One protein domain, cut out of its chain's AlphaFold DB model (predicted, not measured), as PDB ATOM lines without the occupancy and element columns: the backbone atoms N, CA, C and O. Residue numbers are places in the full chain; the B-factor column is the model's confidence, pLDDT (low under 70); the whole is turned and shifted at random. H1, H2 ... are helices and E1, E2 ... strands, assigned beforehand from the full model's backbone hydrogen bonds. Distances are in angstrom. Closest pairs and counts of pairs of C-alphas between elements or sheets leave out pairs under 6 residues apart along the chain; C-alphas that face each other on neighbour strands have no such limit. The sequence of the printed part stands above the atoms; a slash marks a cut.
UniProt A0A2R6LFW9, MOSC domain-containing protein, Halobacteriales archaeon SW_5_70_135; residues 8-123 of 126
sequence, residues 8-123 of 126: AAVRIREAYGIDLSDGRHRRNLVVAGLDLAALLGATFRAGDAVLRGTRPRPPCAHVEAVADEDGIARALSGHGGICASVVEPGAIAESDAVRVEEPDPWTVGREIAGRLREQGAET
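What this domain is: This is residues 8 to 123 of the 126 residues of the protein "MOSC domain-containing protein" of Halobacteriales archaeon SW_5_70_135 (UniProt A0A2R6LFW9). Look first for one strongly twisted sheet of four strands, with a loose group of three short helices, H1, H2 and H3, beyond the end of E2 and the start of E3, and a long helix, H4, that follows the edge strand E4 and leads away from the sheet as an arm, its residues 108 to 121 sticking out with the tail to residue 123. No named helix covers either face of the sheet, and a long stretch with no named element, residues 17 to 42, joins the helix group to the sheet. The printed part has 116 residues, with four named helices and four named strands in the order H1 E1 E2 H2 H3 E3 E4 H4; the sheet runs E3 E2 E1 E4, antiparallel throughout, and the class is mixed, helices and strands. The whole is loose, with a radius of gyration of the C-alphas of 17.3 A, and elongated, spanning 59 by 35 by 23 A, a length to which the arm adds much: without the residues that stand free, the body spans 38 by 30 by 22 A.

Where its parts are: Start in the sheet with E2, residues 49 to 56, its longest strand: find C-alpha 49 at (35.002, 43.155, 60.541) and go 19.8 A to C-alpha 56. E3, residues 82 to 88, measures 17.7 A from first to last C-alpha. E1, residues 43 to 46, and E4, residues 98 to 102, are shorter, at 10.2 A and 12.3 A. Then find C-alpha 105 at (52.686, 48.957, 51.324), where H4 begins; it holds residues 105 to 121 and runs 24.8 A to C-alpha 121 at (61.234, 58.251, 29.946). The other helices are H1, residues 8 to 16, with C-alpha 8 at (36.732, 30.149, 41.669), then H2, residues 61 to 67, and H3, residues 72 to 75; from first to last C-alpha they measure 11.5 A, 10.2 A and 4.9 A.

How they stand to each other: Begin at the edge strand E3, which is antiparallel to E2 at 149 degrees; look there for N 52 and O 85, 2.9 A apart, and N 83 and O 55, 2.8 A apart, both within hydrogen-bond range. E2 and E1 are a hairpin, antiparallel at 123 degrees, with N 44 and O 51 within hydrogen-bond range at 2.8 A. E1 and the other edge strand, E4, are antiparallel at 154 degrees, with N 45 and O 99 within hydrogen-bond range at 2.8 A. From edge to edge the strands' lines turn by 109 degrees. Moving outward, you find that H1, H2, H3 and H4 are not on the sheet. H2 and H3 touch, and their closest C-alphas, those of Glu 64 and Ile 72, are 5.6 A apart. H1 and H3 only just touch, with 3 pairs of C-alphas within 8 A, the closest being those of Ile 12 and Ala 75 at 5.5 A. H1 and H2 are apart, and H4 touches no helix. In H1, H2 and H4 every O i to N i+4 pair is within hydrogen-bond range; H3 is too short for such a pair, and its 1 pair of O i and N i+3 is within range.

The domain as a whole: The two C-alphas farthest apart are those of Asp 68 and Thr 123, at 60.4 A. The printed part has no cut. Its long link is the one from H1 to E1, with 26 residues between them; the links from H3 to E3 and from E3 to E4 are short. Residues 108 to 123, of which 108 to 121 belong to H4, stand free. In the B-factor column of this predicted model the mean pLDDT of the printed part is 83.8; 21 residues are under 70, namely 8 to 11, 60 to 70, 75, 77 to 78 and 121 to 123.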
ATOM      1  N   ALA A   8      35.971  31.377  41.468       66.25
ATOM      2  CA  ALA A   8      36.732  30.149  41.669       66.25
ATOM      3  C   ALA A   8      35.848  28.893  41.576       66.25
ATOM      4  O   ALA A   8      36.210  27.957  40.870       66.25
ATOM      5  N   ALA A   9      34.684  28.877  42.232       67.31
ATOM      6  CA  ALA A   9      33.770  27.734  42.201       67.31
ATOM      7  C   ALA A   9      33.213  27.472  40.791       67.31
ATOM      8  O   ALA A   9      33.173  26.323  40.355       67.31
ATOM      9  N   VAL A  10      32.868  28.530  40.044       68.31
ATOM     10  CA  VAL A  10      32.421  28.414  38.642       68.31
ATOM     11  C   VAL A  10      33.517  27.808  37.769       68.31
ATOM     12  O   VAL A  10      33.274  26.823  37.075       68.31
ATOM     13  N   ARG A  11      34.740  28.344  37.846       68.88
ATOM     14  CA  ARG A  11      35.876  27.843  37.057       68.88
ATOM     15  C   ARG A  11      36.206  26.392  37.368       68.88
ATOM     16  O   ARG A  11      36.536  25.635  36.463       68.88
ATOM     17  N   ILE A  12      36.118  26.003  38.636       72.81
ATOM     18  CA  ILE A  12      36.389  24.631  39.066       72.81
ATOM     19  C   ILE A  12      35.348  23.667  38.501       72.81
ATOM     20  O   ILE A  12      35.715  22.630  37.946       72.81
ATOM     21  N   ARG A  13      34.070  24.046  38.546       78.25
ATOM     22  CA  ARG A  13      32.988  23.265  37.947       78.25
ATOM     23  C   ARG A  13      33.174  23.094  36.441       78.25
ATOM     24  O   ARG A  13      33.011  21.991  35.937       78.25
ATOM     25  N   GLU A  14      33.550  24.154  35.731       76.88
ATOM     26  CA  GLU A  14      33.738  24.112  34.275       76.88
ATOM     27  C   GLU A  14      34.993  23.340  33.848       76.88
ATOM     28  O   GLU A  14      34.938  22.551  32.908       76.88
ATOM     29  N   ALA A  15      36.123  23.543  34.529       74.81
ATOM     30  CA  ALA A  15      37.402  22.955  34.132       74.81
ATOM     31  C   ALA A  15      37.602  21.517  34.637       74.81
ATOM     32  O   ALA A  15      38.338  20.752  34.014       74.81
ATOM     33  N   TYR A  16      36.979  21.157  35.762       74.94
ATOM     34  CA  TYR A  16      37.200  19.871  36.431       74.94
ATOM     35  C   TYR A  16      35.918  19.060  36.645       74.94
ATOM     36  O   TYR A  16      36.009  17.917  37.076       74.94
ATOM     37  N   GLY A  17      34.734  19.610  36.357       77.75
ATOM     38  CA  GLY A  17      33.456  18.932  36.615       77.75
ATOM     39  C   GLY A  17      33.082  18.853  38.099       77.75
ATOM     40  O   GLY A  17      32.117  18.183  38.454       77.75
ATOM     41  N   ILE A  18      33.828  19.539  38.970       77.19
ATOM     42  CA  ILE A  18      33.677  19.481  40.425       77.19
ATOM     43  C   ILE A  18      32.844  20.682  40.884       77.19
ATOM     44  O   ILE A  18      33.300  21.821  40.825       77.19
ATOM     45  N   ASP A  19      31.622  20.460  41.365       79.31
ATOM     46  CA  ASP A  19      30.793  21.543  41.909       79.31
ATOM     47  C   ASP A  19      31.094  21.781  43.390       79.31
ATOM     48  O   ASP A  19      30.572  21.056  44.223       79.31
ATOM     49  N   LEU A  20      31.906  22.786  43.727       76.12
ATOM     50  CA  LEU A  20      32.260  23.134  45.114       76.12
ATOM     51  C   LEU A  20      31.282  24.114  45.795       76.12
ATOM     52  O   LEU A  20      31.615  24.676  46.842       76.12
ATOM     53  N   SER A  21      30.105  24.368  45.214       76.81
ATOM     54  CA  SER A  21      29.118  25.307  45.779       76.81
ATOM     55  C   SER A  21      28.501  24.841  47.105       76.81
ATOM     56  O   SER A  21      27.923  25.643  47.836       76.81
ATOM     57  N   ASP A  22      28.672  23.566  47.450       77.19
ATOM     58  CA  ASP A  22      28.268  22.963  48.723       77.19
ATOM     59  C   ASP A  22      29.179  23.327  49.913       77.19
ATOM     60  O   ASP A  22      28.898  22.953  51.053       77.19
ATOM     61  N   GLY A  23      30.281  24.047  49.676       78.62
ATOM     62  CA  GLY A  23      31.185  24.513  50.726       78.62
ATOM     63  C   GLY A  23      32.202  23.477  51.219       78.62
ATOM     64  O   GLY A  23      32.938  23.762  52.175       78.62
ATOM     65  N   ARG A  24      32.342  22.312  50.561       78.12
ATOM     66  CA  ARG A  24      33.332  21.281  50.956       78.12
ATOM     67  C   ARG A  24      34.795  21.737  50.866       78.12
ATOM     68  O   ARG A  24      35.684  21.125  51.446       78.12
ATOM     69  N   HIS A  25      35.044  22.900  50.262       78.25
ATOM     70  CA  HIS A  25      36.330  23.606  50.282       78.25
ATOM     71  C   HIS A  25      36.710  24.221  51.655       78.25
ATOM     72  O   HIS A  25      37.813  24.762  51.796       78.25
ATOM     73  N   ARG A  26      35.807  24.192  52.657       83.38
ATOM     74  CA  ARG A  26      36.033  24.603  54.065       83.38
ATOM     75  C   ARG A  26      36.554  26.036  54.239       83.38
ATOM     76  O   ARG A  26      37.404  26.303  55.088       83.38
ATOM     77  N   ARG A  27      36.071  26.973  53.417       86.19
ATOM     78  CA  ARG A  27      36.464  28.392  53.500       86.19
ATOM     79  C   ARG A  27      35.414  29.169  54.263       86.19
ATOM     80  O   ARG A  27      34.232  28.928  54.076       86.19
ATOM     81  N   ASN A  28      35.869  30.068  55.133       89.62
ATOM     82  CA  ASN A  28      34.980  30.853  55.985       89.62
ATOM     83  C   ASN A  28      34.276  31.966  55.209       89.62
ATOM     84  O   ASN A  28      33.118  32.241  55.478       89.62
ATOM     85  N   LEU A  29      34.981  32.585  54.256       88.06
ATOM     86  CA  LEU A  29      34.458  33.634  53.390       88.06
ATOM     87  C   LEU A  29      34.719  33.255  51.937       88.06
ATOM     88  O   LEU A  29      35.840  32.888  51.571       88.06
ATOM     89  N   VAL A  30      33.672  33.345  51.129       87.81
ATOM     90  CA  VAL A  30      33.690  33.074  49.696       87.81
ATOM     91  C   VAL A  30      33.185  34.332  49.011       87.81
ATOM     92  O   VAL A  30      32.072  34.773  49.267       87.81
ATOM     93  N   VAL A  31      34.029  34.933  48.178       85.94
ATOM     94  CA  VAL A  31      33.746  36.219  47.533       85.94
ATOM     95  C   VAL A  31      33.887  36.094  46.022       85.94
ATOM     96  O   VAL A  31      34.634  35.250  45.519       85.94
ATOM     97  N   ALA A  32      33.158  36.931  45.291       83.38
ATOM     98  CA  ALA A  32      33.188  36.999  43.835       83.38
ATOM     99  C   ALA A  32      33.675  38.378  43.370       83.38
ATOM    100  O   ALA A  32      33.514  39.368  44.077       83.38
ATOM    101  N   GLY A  33      34.261  38.438  42.171       81.38
ATOM    102  CA  GLY A  33      34.649  39.704  41.539       81.38
ATOM    103  C   GLY A  33      35.838  40.424  42.182       81.38
ATOM    104  O   GLY A  33      36.031  41.604  41.916       81.38
ATOM    105  N   LEU A  34      36.628  39.735  43.010       83.50
ATOM    106  CA  LEU A  34      37.760  40.326  43.718       83.50
ATOM    107  C   LEU A  34      39.041  39.522  43.491       83.50
ATOM    108  O   LEU A  34      39.025  38.289  43.548       83.50
ATOM    109  N   ASP A  35      40.153  40.223  43.265       85.56
ATOM    110  CA  ASP A  35      41.472  39.602  43.237       85.56
ATOM    111  C   ASP A  35      41.964  39.352  44.668       85.56
ATOM    112  O   ASP A  35      42.369  40.264  45.389       85.56
ATOM    113  N   LEU A  36      41.930  38.089  45.089       87.19
ATOM    114  CA  LEU A  36      42.391  37.684  46.415       87.19
ATOM    115  C   LEU A  36      43.904  37.855  46.596       87.19
ATOM    116  O   LEU A  36      44.359  37.932  47.737       87.19
ATOM    117  N   ALA A  37      44.688  37.910  45.513       85.69
ATOM    118  CA  ALA A  37      46.121  38.176  45.598       85.69
ATOM    119  C   ALA A  37      46.390  39.620  46.045       85.69
ATOM    120  O   ALA A  37      47.280  39.840  46.864       85.69
ATOM    121  N   ALA A  38      45.573  40.577  45.596       87.62
ATOM    122  CA  ALA A  38      45.663  41.980  46.002       87.62
ATOM    123  C   ALA A  38      45.338  42.209  47.491       87.62
ATOM    124  O   ALA A  38      45.751  43.210  48.070       87.62
ATOM    125  N   LEU A  39      44.628  41.274  48.135       92.56
ATOM    126  CA  LEU A  39      44.359  41.326  49.575       92.56
ATOM    127  C   LEU A  39      45.538  40.849  50.435       92.56
ATOM    128  O   LEU A  39      45.509  41.007  51.656       92.56
ATOM    129  N   LEU A  40      46.563  40.233  49.844       93.25
ATOM    130  CA  LEU A  40      47.721  39.757  50.591       93.25
ATOM    131  C   LEU A  40      48.558  40.948  51.081       93.25
ATOM    132  O   LEU A  40      49.016  41.751  50.279       93.25
ATOM    133  N   GLY A  41      48.766  41.059  52.396       94.31
ATOM    134  CA  GLY A  41      49.474  42.185  53.016       94.31
ATOM    135  C   GLY A  41      48.597  43.418  53.276       94.31
ATOM    136  O   GLY A  41      48.943  44.213  54.155       94.31
ATOM    137  N   ALA A  42      47.453  43.521  52.593       96.56
ATOM    138  CA  ALA A  42      46.469  44.591  52.726       96.56
ATOM    139  C   ALA A  42      45.531  44.400  53.934       96.56
ATOM    140  O   ALA A  42      45.235  43.271  54.346       96.56
ATOM    141  N   THR A  43      45.027  45.515  54.458       97.75
ATOM    142  CA  THR A  43      43.914  45.590  55.411       97.75
ATOM    143  C   THR A  43      42.623  45.864  54.644       97.75
ATOM    144  O   THR A  43      42.541  46.786  53.829       97.75
ATOM    145  N   PHE A  44      41.599  45.057  54.885       97.12
ATOM    146  CA  PHE A  44      40.315  45.147  54.207       97.12
ATOM    147  C   PHE A  44      39.163  44.924  55.182       97.12
ATOM    148  O   PHE A  44      39.273  44.174  56.152       97.12
ATOM    149  N   ARG A  45      38.034  45.560  54.892       97.62
ATOM    150  CA  ARG A  45      36.785  45.405  55.622       97.62
ATOM    151  C   ARG A  45      35.875  44.415  54.908       97.62
ATOM    152  O   ARG A  45      35.740  44.472  53.685       97.62
ATOM    153  N   ALA A  46      35.241  43.539  55.676       95.81
ATOM    154  CA  ALA A  46      34.128  42.697  55.252       95.81
ATOM    155  C   ALA A  46      33.014  42.862  56.290       95.81
ATOM    156  O   ALA A  46      33.235  42.555  57.460       95.81
ATOM    157  N   GLY A  47      31.861  43.396  55.887       94.81
ATOM    158  CA  GLY A  47      30.820  43.801  56.838       94.81
ATOM    159  C   GLY A  47      31.363  44.808  57.851       94.81
ATOM    160  O   GLY A  47      31.949  45.824  57.469       94.81
ATOM    161  N   ASP A  48      31.245  44.482  59.135       96.25
ATOM    162  CA  ASP A  48      31.798  45.278  60.234       96.25
ATOM    163  C   ASP A  48      33.214  44.841  60.645       96.25
ATOM    164  O   ASP A  48      33.877  45.547  61.403       96.25
ATOM    165  N   ALA A  49      33.701  43.694  60.161       97.75
ATOM    166  CA  ALA A  49      35.002  43.155  60.541       97.75
ATOM    167  C   ALA A  49      36.145  43.771  59.720       97.75
ATOM    168  O   ALA A  49      36.060  43.874  58.493       97.75
ATOM    169  N   VAL A  50      37.255  44.089  60.390       98.12
ATOM    170  CA  VAL A  50      38.509  44.509  59.747       98.12
ATOM    171  C   VAL A  50      39.491  43.349  59.779       98.12
ATOM    172  O   VAL A  50      39.803  42.790  60.833       98.12
ATOM    173  N   LEU A  51      39.983  42.973  58.606       97.94
ATOM    174  CA  LEU A  51      40.812  41.801  58.378       97.94
ATOM    175  C   LEU A  51      42.109  42.206  57.680       97.94
ATOM    176  O   LEU A  51      42.123  43.107  56.846       97.94
ATOM    177  N   ARG A  52      43.204  41.503  57.971       97.56
ATOM    178  CA  ARG A  52      44.477  41.677  57.262       97.56
ATOM    179  C   ARG A  52      44.909  40.390  56.590       97.56
ATOM    180  O   ARG A  52      45.036  39.365  57.259       97.56
ATOM    181  N   GLY A  53      45.149  40.426  55.281       96.38
ATOM    182  CA  GLY A  53      45.633  39.265  54.539       96.38
ATOM    183  C   GLY A  53      47.062  38.913  54.945       96.38
ATOM    184  O   GLY A  53      47.948  39.761  54.910       96.38
ATOM    185  N   THR A  54      47.301  37.659  55.331       95.19
ATOM    186  CA  THR A  54      48.581  37.237  55.933       95.19
ATOM    187  C   THR A  54      49.392  36.316  55.037       95.19
ATOM    188  O   THR A  54      50.590  36.516  54.860       95.19
ATOM    189  N   ARG A  55      48.763  35.277  54.482       91.88
ATOM    190  CA  ARG A  55      49.445  34.289  53.637       91.88
ATOM    191  C   ARG A  55      48.493  33.645  52.633       91.88
ATOM    192  O   ARG A  55      47.307  33.490  52.945       91.88
ATOM    193  N   PRO A  56      49.000  33.170  51.484       89.56
ATOM    194  CA  PRO A  56      48.247  32.285  50.609       89.56
ATOM    195  C   PRO A  56      47.777  31.030  51.355       89.56
ATOM    196  O   PRO A  56      48.401  30.571  52.324       89.56
ATOM    197  N   ARG A  57      46.673  30.448  50.890       86.31
ATOM    198  CA  ARG A  57      46.172  29.170  51.396       86.31
ATOM    199  C   ARG A  57      46.079  28.154  50.258       86.31
ATOM    200  O   ARG A  57      44.971  27.871  49.791       86.31
ATOM    201  N   PRO A  58      47.230  27.612  49.815       78.56
ATOM    202  CA  PRO A  58      47.246  26.621  48.754       78.56
ATOM    203  C   PRO A  58      46.449  25.380  49.176       78.56
ATOM    204  O   PRO A  58      46.375  25.075  50.375       78.56
ATOM    205  N   PRO A  59      45.838  24.676  48.216       74.75
ATOM    206  CA  PRO A  59      45.232  23.386  48.494       74.75
ATOM    207  C   PRO A  59      46.293  22.402  48.996       74.75
ATOM    208  O   PRO A  59      47.428  22.395  48.525       74.75
ATOM    209  N   CYS A  60      45.926  21.581  49.972       69.69
ATOM    210  CA  CYS A  60      46.767  20.513  50.506       69.69
ATOM    211  C   CYS A  60      46.023  19.182  50.401       69.69
ATOM    212  O   CYS A  60      44.799  19.192  50.374       69.69
ATOM    213  N   ALA A  61      46.732  18.049  50.421       64.56
ATOM    214  CA  ALA A  61      46.126  16.709  50.335       64.56
ATOM    215  C   ALA A  61      44.996  16.470  51.364       64.56
ATOM    216  O   ALA A  61      44.073  15.699  51.133       64.56
ATOM    217  N   HIS A  62      45.020  17.186  52.492       65.00
ATOM    218  CA  HIS A  62      43.952  17.142  53.488       65.00
ATOM    219  C   HIS A  62      42.597  17.650  52.959       65.00
ATOM    220  O   HIS A  62      41.564  17.211  53.447       65.00
ATOM    221  N   VAL A  63      42.571  18.557  51.977       65.62
ATOM    222  CA  VAL A  63      41.311  19.061  51.408       65.62
ATOM    223  C   VAL A  63      40.597  17.995  50.582       65.62
ATOM    224  O   VAL A  63      39.379  17.919  50.652       65.62
ATOM    225  N   GLU A  64      41.340  17.156  49.857       68.44
ATOM    226  CA  GLU A  64      40.786  16.042  49.074       68.44
ATOM    227  C   GLU A  64      40.213  14.981  50.011       68.44
ATOM    228  O   GLU A  64      39.065  14.585  49.860       68.44
ATOM    229  N   ALA A  65      40.953  14.636  51.070       65.56
ATOM    230  CA  ALA A  65      40.485  13.698  52.089       65.56
ATOM    231  C   ALA A  65      39.232  14.182  52.845       65.56
ATOM    232  O   ALA A  65      38.392  13.375  53.225       65.56
ATOM    233  N   VAL A  66      39.100  15.490  53.096       65.06
ATOM    234  CA  VAL A  66      37.919  16.062  53.776       65.06
ATOM    235  C   VAL A  66      36.713  16.157  52.845       65.06
ATOM    236  O   VAL A  66      35.579  16.100  53.310       65.06
ATOM    237  N   ALA A  67      36.954  16.344  51.553       65.06
ATOM    238  CA  ALA A  67      35.909  16.515  50.561       65.06
ATOM    239  C   ALA A  67      35.510  15.207  49.853       65.06
ATOM    240  O   ALA A  67      34.574  15.251  49.060       65.06
ATOM    241  N   ASP A  68      36.191  14.095  50.161       67.75
ATOM    242  CA  ASP A  68      35.965  12.740  49.627       67.75
ATOM    243  C   ASP A  68      35.873  12.700  48.091       67.75
ATOM    244  O   ASP A  68      35.069  11.986  47.502       67.75
ATOM    245  N   GLU A  69      36.679  13.538  47.437       68.38
ATOM    246  CA  GLU A  69      36.654  13.732  45.989       68.38
ATOM    247  C   GLU A  69      38.067  14.052  45.490       68.38
ATOM    248  O   GLU A  69      38.693  15.056  45.871       68.38
ATOM    249  N   ASP A  70      38.561  13.184  44.612       68.50
ATOM    250  CA  ASP A  70      39.875  13.314  44.000       68.50
ATOM    251  C   ASP A  70      39.925  14.522  43.051       68.50
ATOM    252  O   ASP A  70      38.987  14.827  42.313       68.50
ATOM    253  N   GLY A  71      41.056  15.229  43.033       70.56
ATOM    254  CA  GLY A  71      41.274  16.341  42.106       70.56
ATOM    255  C   GLY A  71      40.801  17.702  42.613       70.56
ATOM    256  O   GLY A  71      41.047  18.707  41.942       70.56
ATOM    257  N   ILE A  72      40.229  17.792  43.818       71.81
ATOM    258  CA  ILE A  72      39.913  19.080  44.455       71.81
ATOM    259  C   ILE A  72      41.172  19.909  44.696       71.81
ATOM    260  O   ILE A  72      41.140  21.129  44.508       71.81
ATOM    261  N   ALA A  73      42.298  19.290  45.070       71.50
ATOM    262  CA  ALA A  73      43.523  20.054  45.265       71.50
ATOM    263  C   ALA A  73      44.029  20.633  43.941       71.50
ATOM    264  O   ALA A  73      44.464  21.785  43.893       71.50
ATOM    265  N   ARG A  74      43.911  19.876  42.846       70.62
ATOM    266  CA  ARG A  74      44.227  20.366  41.500       70.62
ATOM    267  C   ARG A  74      43.280  21.488  41.076       70.62
ATOM    268  O   ARG A  74      43.742  22.495  40.549       70.62
ATOM    269  N   ALA A  75      41.989  21.341  41.350       69.75
ATOM    270  CA  ALA A  75      40.979  22.318  40.976       69.75
ATOM    271  C   ALA A  75      41.141  23.653  41.721       69.75
ATOM    272  O   ALA A  75      41.027  24.726  41.134       69.75
ATOM    273  N   LEU A  76      41.501  23.598  43.003       72.19
ATOM    274  CA  LEU A  76      41.804  24.772  43.824       72.19
ATOM    275  C   LEU A  76      43.210  25.347  43.573       72.19
ATOM    276  O   LEU A  76      43.583  26.345  44.200       72.19
ATOM    277  N   SER A  77      44.020  24.740  42.703       68.69
ATOM    278  CA  SER A  77      45.372  25.221  42.416       68.69
ATOM    279  C   SER A  77      45.317  26.604  41.763       68.69
ATOM    280  O   SER A  77      44.598  26.820  40.793       68.69
ATOM    281  N   GLY A  78      46.018  27.580  42.348       67.06
ATOM    282  CA  GLY A  78      45.917  28.995  41.960       67.06
ATOM    283  C   GLY A  78      44.632  29.705  42.418       67.06
ATOM    284  O   GLY A  78      44.502  30.914  42.235       67.06
ATOM    285  N   HIS A  79      43.692  28.990  43.046       73.31
ATOM    286  CA  HIS A  79      42.386  29.500  43.492       73.31
ATOM    287  C   HIS A  79      42.094  29.196  44.970       73.31
ATOM    288  O   HIS A  79      40.980  29.384  45.453       73.31
ATOM    289  N   GLY A  80      43.107  28.767  45.726       75.38
ATOM    290  CA  GLY A  80      42.984  28.439  47.146       75.38
ATOM    291  C   GLY A  80      42.725  29.645  48.058       75.38
ATOM    292  O   GLY A  80      42.497  29.463  49.249       75.38
ATOM    293  N   GLY A  81      42.752  30.877  47.553       88.12
ATOM    294  CA  GLY A  81      42.521  32.085  48.346       88.12
ATOM    295  C   GLY A  81      43.596  32.343  49.409       88.12
ATOM    296  O   GLY A  81      44.720  31.838  49.327       88.12
ATOM    297  N   ILE A  82      43.247  33.141  50.419       92.31
ATOM    298  CA  ILE A  82      44.175  33.627  51.450       92.31
ATOM    299  C   ILE A  82      43.687  33.305  52.864       92.31
ATOM    300  O   ILE A  82      42.506  33.051  53.095       92.31
ATOM    301  N   CYS A  83      44.609  33.321  53.824       94.19
ATOM    302  CA  CYS A  83      44.281  33.468  55.236       94.19
ATOM    303  C   CYS A  83      44.354  34.944  55.628       94.19
ATOM    304  O   CYS A  83      45.234  35.668  55.159       94.19
ATOM    305  N   ALA A  84      43.479  35.354  56.542       96.38
ATOM    306  CA  ALA A  84      43.489  36.684  57.125       96.38
ATOM    307  C   ALA A  84      43.472  36.603  58.654       96.38
ATOM    308  O   ALA A  84      42.896  35.675  59.223       96.38
ATOM    309  N   SER A  85      44.131  37.555  59.307       97.38
ATOM    310  CA  SER A  85      43.999  37.791  60.743       97.38
ATOM    311  C   SER A  85      42.895  38.810  60.992       97.38
ATOM    312  O   SER A  85      42.751  39.759  60.222       97.38
ATOM    313  N   VAL A  86      42.154  38.639  62.084       97.81
ATOM    314  CA  VAL A  86      41.182  39.637  62.542       97.81
ATOM    315  C   VAL A  86      41.945  40.785  63.196       97.81
ATOM    316  O   VAL A  86      42.663  40.560  64.169       97.81
ATOM    317  N   VAL A  87      41.819  41.984  62.633       97.94
ATOM    318  CA  VAL A  87      42.341  43.230  63.211       97.94
ATOM    319  C   VAL A  87      41.295  43.807  64.159       97.94
ATOM    320  O   VAL A  87      41.603  44.092  65.312       97.94
ATOM    321  N   GLU A  88      40.044  43.876  63.699       98.12
ATOM    322  CA  GLU A  88      38.891  44.281  64.503       98.12
ATOM    323  C   GLU A  88      37.744  43.283  64.286       98.12
ATOM    324  O   GLU A  88      37.384  43.006  63.135       98.12
ATOM    325  N   PRO A  89      37.180  42.695  65.357       97.69
ATOM    326  CA  PRO A  89      36.051  41.784  65.230       97.69
ATOM    327  C   PRO A  89      34.781  42.545  64.833       97.69
ATOM    328  O   PRO A  89      34.531  43.646  65.315       97.69
ATOM    329  N   GLY A  90      33.942  41.917  64.010       96.69
ATOM    330  CA  GLY A  90      32.669  42.480  63.567       96.69
ATOM    331  C   GLY A  90      31.758  41.420  62.955       96.69
ATOM    332  O   GLY A  90      32.181  40.283  62.719       96.69
ATOM    333  N   ALA A  91      30.496  41.781  62.733       96.44
ATOM    334  CA  ALA A  91      29.538  40.932  62.038       96.44
ATOM    335  C   ALA A  91      29.821  40.909  60.527       96.44
ATOM    336  O   ALA A  91      30.272  41.899  59.953       96.44
ATOM    337  N   ILE A  92      29.558  39.763  59.896       95.31
ATOM    338  CA  ILE A  92      29.641  39.577  58.445       95.31
ATOM    339  C   ILE A  92      28.368  38.864  57.990       95.31
ATOM    340  O   ILE A  92      28.009  37.823  58.546       95.31
ATOM    341  N   ALA A  93      27.715  39.406  56.969       92.75
ATOM    342  CA  ALA A  93      26.569  38.831  56.281       92.75
ATOM    343  C   ALA A  93      26.895  38.538  54.804       92.75
ATOM    344  O   ALA A  93      27.811  39.113  54.221       92.75
ATOM    345  N   GLU A  94      26.117  37.656  54.166       87.12
ATOM    346  CA  GLU A  94      26.326  37.254  52.760       87.12
ATOM    347  C   GLU A  94      26.241  38.423  51.761       87.12
ATOM    348  O   GLU A  94      26.836  38.365  50.688       87.12
ATOM    349  N   SER A  95      25.519  39.492  52.108       87.62
ATOM    350  CA  SER A  95      25.371  40.694  51.280       87.62
ATOM    351  C   SER A  95      26.499  41.713  51.450       87.62
ATOM    352  O   SER A  95      26.484  42.751  50.782       87.62
ATOM    353  N   ASP A  96      27.451  41.465  52.350       91.38
ATOM    354  CA  ASP A  96      28.486  42.440  52.660       91.38
ATOM    355  C   ASP A  96      29.579  42.461  51.597       91.38
ATOM    356  O   ASP A  96      30.169  41.446  51.219       91.38
ATOM    357  N   ALA A  97      29.888  43.668  51.131       90.38
ATOM    358  CA  ALA A  97      30.989  43.883  50.211       90.38
ATOM    359  C   ALA A  97      32.334  43.831  50.947       90.38
ATOM    360  O   ALA A  97      32.473  44.340  52.060       90.38
ATOM    361  N   VAL A  98      33.349  43.299  50.265       93.69
ATOM    362  CA  VAL A  98      34.745  43.425  50.691       93.69
ATOM    363  C   VAL A  98      35.340  44.704  50.114       93.69
ATOM    364  O   VAL A  98      35.246  44.947  48.911       93.69
ATOM    365  N   ARG A  99      35.961  45.523  50.966       94.56
ATOM    366  CA  ARG A  99      36.603  46.787  50.577       94.56
ATOM    367  C   ARG A  99      38.005  46.866  51.151       94.56
ATOM    368  O   ARG A  99      38.192  46.631  52.339       94.56
ATOM    369  N   VAL A 100      38.981  47.220  50.324       95.25
ATOM    370  CA  VAL A 100      40.344  47.492  50.796       95.25
ATOM    371  C   VAL A 100      40.348  48.841  51.513       95.25
ATOM    372  O   VAL A 100      39.915  49.835  50.936       95.25
ATOM    373  N   GLU A 101      40.812  48.862  52.761       95.44
ATOM    374  CA  GLU A 101      41.000  50.095  53.536       95.44
ATOM    375  C   GLU A 101      42.442  50.582  53.432       95.44
ATOM    376  O   GLU A 101      42.692  51.766  53.221       95.44
ATOM    377  N   GLU A 102      43.390  49.650  53.516       94.62
ATOM    378  CA  GLU A 102      44.813  49.927  53.386       94.62
ATOM    379  C   GLU A 102      45.442  48.877  52.459       94.62
ATOM    380  O   GLU A 102      45.449  47.690  52.795       94.62
ATOM    381  N   PRO A 103      45.950  49.261  51.278       93.44
ATOM    382  CA  PRO A 103      46.644  48.329  50.394       93.44
ATOM    383  C   PRO A 103      47.980  47.867  50.994       93.44
ATOM    384  O   PRO A 103      48.535  48.491  51.896       93.44
ATOM    385  N   ASP A 104      48.538  46.782  50.456       92.75
ATOM    386  CA  ASP A 104      49.878  46.329  50.830       92.75
ATOM    387  C   ASP A 104      50.938  47.413  50.519       92.75
ATOM    388  O   ASP A 104      51.079  47.813  49.355       92.75
ATOM    389  N   PRO A 105      51.723  47.872  51.516       89.06
ATOM    390  CA  PRO A 105      52.686  48.957  51.324       89.06
ATOM    391  C   PRO A 105      53.730  48.676  50.238       89.06
ATOM    392  O   PRO A 105      54.146  49.590  49.525       89.06
ATOM    393  N   TRP A 106      54.147  47.415  50.073       88.31
ATOM    394  CA  TRP A 106      55.115  47.040  49.039       88.31
ATOM    395  C   TRP A 106      54.529  47.142  47.638       88.31
ATOM    396  O   TRP A 106      55.217  47.556  46.706       88.31
ATOM    397  N   THR A 107      53.263  46.774  47.486       86.75
ATOM    398  CA  THR A 107      52.527  46.893  46.230       86.75
ATOM    399  C   THR A 107      52.378  48.357  45.837       86.75
ATOM    400  O   THR A 107      52.791  48.723  44.739       86.75
ATOM    401  N   VAL A 108      51.952  49.213  46.769       88.25
ATOM    402  CA  VAL A 108      51.894  50.668  46.547       88.25
ATOM    403  C   VAL A 108      53.264  51.237  46.181       88.25
ATOM    404  O   VAL A 108      53.393  51.976  45.207       88.25
ATOM    405  N   GLY A 109      54.312  50.867  46.921       90.31
ATOM    406  CA  GLY A 109      55.671  51.335  46.648       90.31
ATOM    407  C   GLY A 109      56.158  50.959  45.245       90.31
ATOM    408  O   GLY A 109      56.770  51.780  44.561       90.31
ATOM    409  N   ARG A 110      55.848  49.741  44.780       90.06
ATOM    410  CA  ARG A 110      56.167  49.301  43.413       90.06
ATOM    411  C   ARG A 110      55.409  50.094  42.355       90.06
ATOM    412  O   ARG A 110      56.024  50.477  41.364       90.06
ATOM    413  N   GLU A 111      54.121  50.354  42.559       89.38
ATOM    414  CA  GLU A 111      53.318  51.153  41.626       89.38
ATOM    415  C   GLU A 111      53.845  52.583  41.500       89.38
ATOM    416  O   GLU A 111      54.019  53.080  40.388       89.38
ATOM    417  N   ILE A 112      54.166  53.227  42.628       91.38
ATOM    418  CA  ILE A 112      54.770  54.565  42.641       91.38
ATOM    419  C   ILE A 112      56.090  54.555  41.864       91.38
ATOM    420  O   ILE A 112      56.306  55.395  40.991       91.38
ATOM    421  N   ALA A 113      56.961  53.579  42.133       92.56
ATOM    422  CA  ALA A 113      58.232  53.455  41.431       92.56
ATOM    423  C   ALA A 113      58.061  53.172  39.927       92.56
ATOM    424  O   ALA A 113      58.924  53.552  39.140       92.56
ATOM    425  N   GLY A 114      56.993  52.486  39.514       91.69
ATOM    426  CA  GLY A 114      56.647  52.286  38.103       91.69
ATOM    427  C   GLY A 114      56.324  53.610  37.414       91.69
ATOM    428  O   GLY A 114      57.016  53.993  36.474       91.69
ATOM    429  N   ARG A 115      55.371  54.363  37.975       91.88
ATOM    430  CA  ARG A 115      54.916  55.656  37.428       91.88
ATOM    431  C   ARG A 115      56.052  56.670  37.288       91.88
ATOM    432  O   ARG A 115      56.148  57.358  36.279       91.88
ATOM    433  N   LEU A 116      56.943  56.743  38.279       92.31
ATOM    434  CA  LEU A 116      58.092  57.654  38.234       92.31
ATOM    435  C   LEU A 116      59.084  57.316  37.107       92.31
ATOM    436  O   LEU A 116      59.723  58.218  36.572       92.31
ATOM    437  N   ARG A 117      59.227  56.035  36.735       92.06
ATOM    438  CA  ARG A 117      60.098  55.626  35.618       92.06
ATOM    439  C   ARG A 117      59.494  55.981  34.265       92.06
ATOM    440  O   ARG A 117      60.229  56.408  33.384       92.06
ATOM    441  N   GLU A 118      58.183  55.811  34.119       86.94
ATOM    442  CA  GLU A 118      57.444  56.143  32.894       86.94
ATOM    443  C   GLU A 118      57.522  57.652  32.608       86.94
ATOM    444  O   GLU A 118      57.929  58.055  31.523       86.94
ATOM    445  N   GLN A 119      57.296  58.486  33.627       79.88
ATOM    446  CA  GLN A 119      57.398  59.950  33.516       79.88
ATOM    447  C   GLN A 119      58.814  60.443  33.170       79.88
ATOM    448  O   GLN A 119      58.972  61.430  32.452       79.88
ATOM    449  N   GLY A 120      59.851  59.764  33.672       72.12
ATOM    450  CA  GLY A 120      61.246  60.073  33.338       72.12
ATOM    451  C   GLY A 120      61.650  59.671  31.912       72.12
ATOM    452  O   GLY A 120      62.552  60.275  31.339       72.12
ATOM    453  N   ALA A 121      60.991  58.667  31.326       64.69
ATOM    454  CA  ALA A 121      61.234  58.251  29.946       64.69
ATOM    455  C   ALA A 121      60.609  59.227  28.935       64.69
ATOM    456  O   ALA A 121      61.216  59.521  27.910       64.69
ATOM    457  N   GLU A 122      59.442  59.786  29.261       59.69
ATOM    458  CA  GLU A 122      58.732  60.772  28.431       59.69
ATOM    459  C   GLU A 122      59.437  62.141  28.362       59.69
ATOM    460  O   GLU A 122      59.146  62.941  27.481       59.69
ATOM    461  N   THR A 123      60.391  62.421  29.254       58.88
ATOM    462  CA  THR A 123      61.106  63.712  29.318       58.88
ATOM    463  C   THR A 123      62.422  63.752  28.532       58.88
ATOM    464  O   THR A 123      63.109  64.768  28.570       58.88
TER     465      THR A 123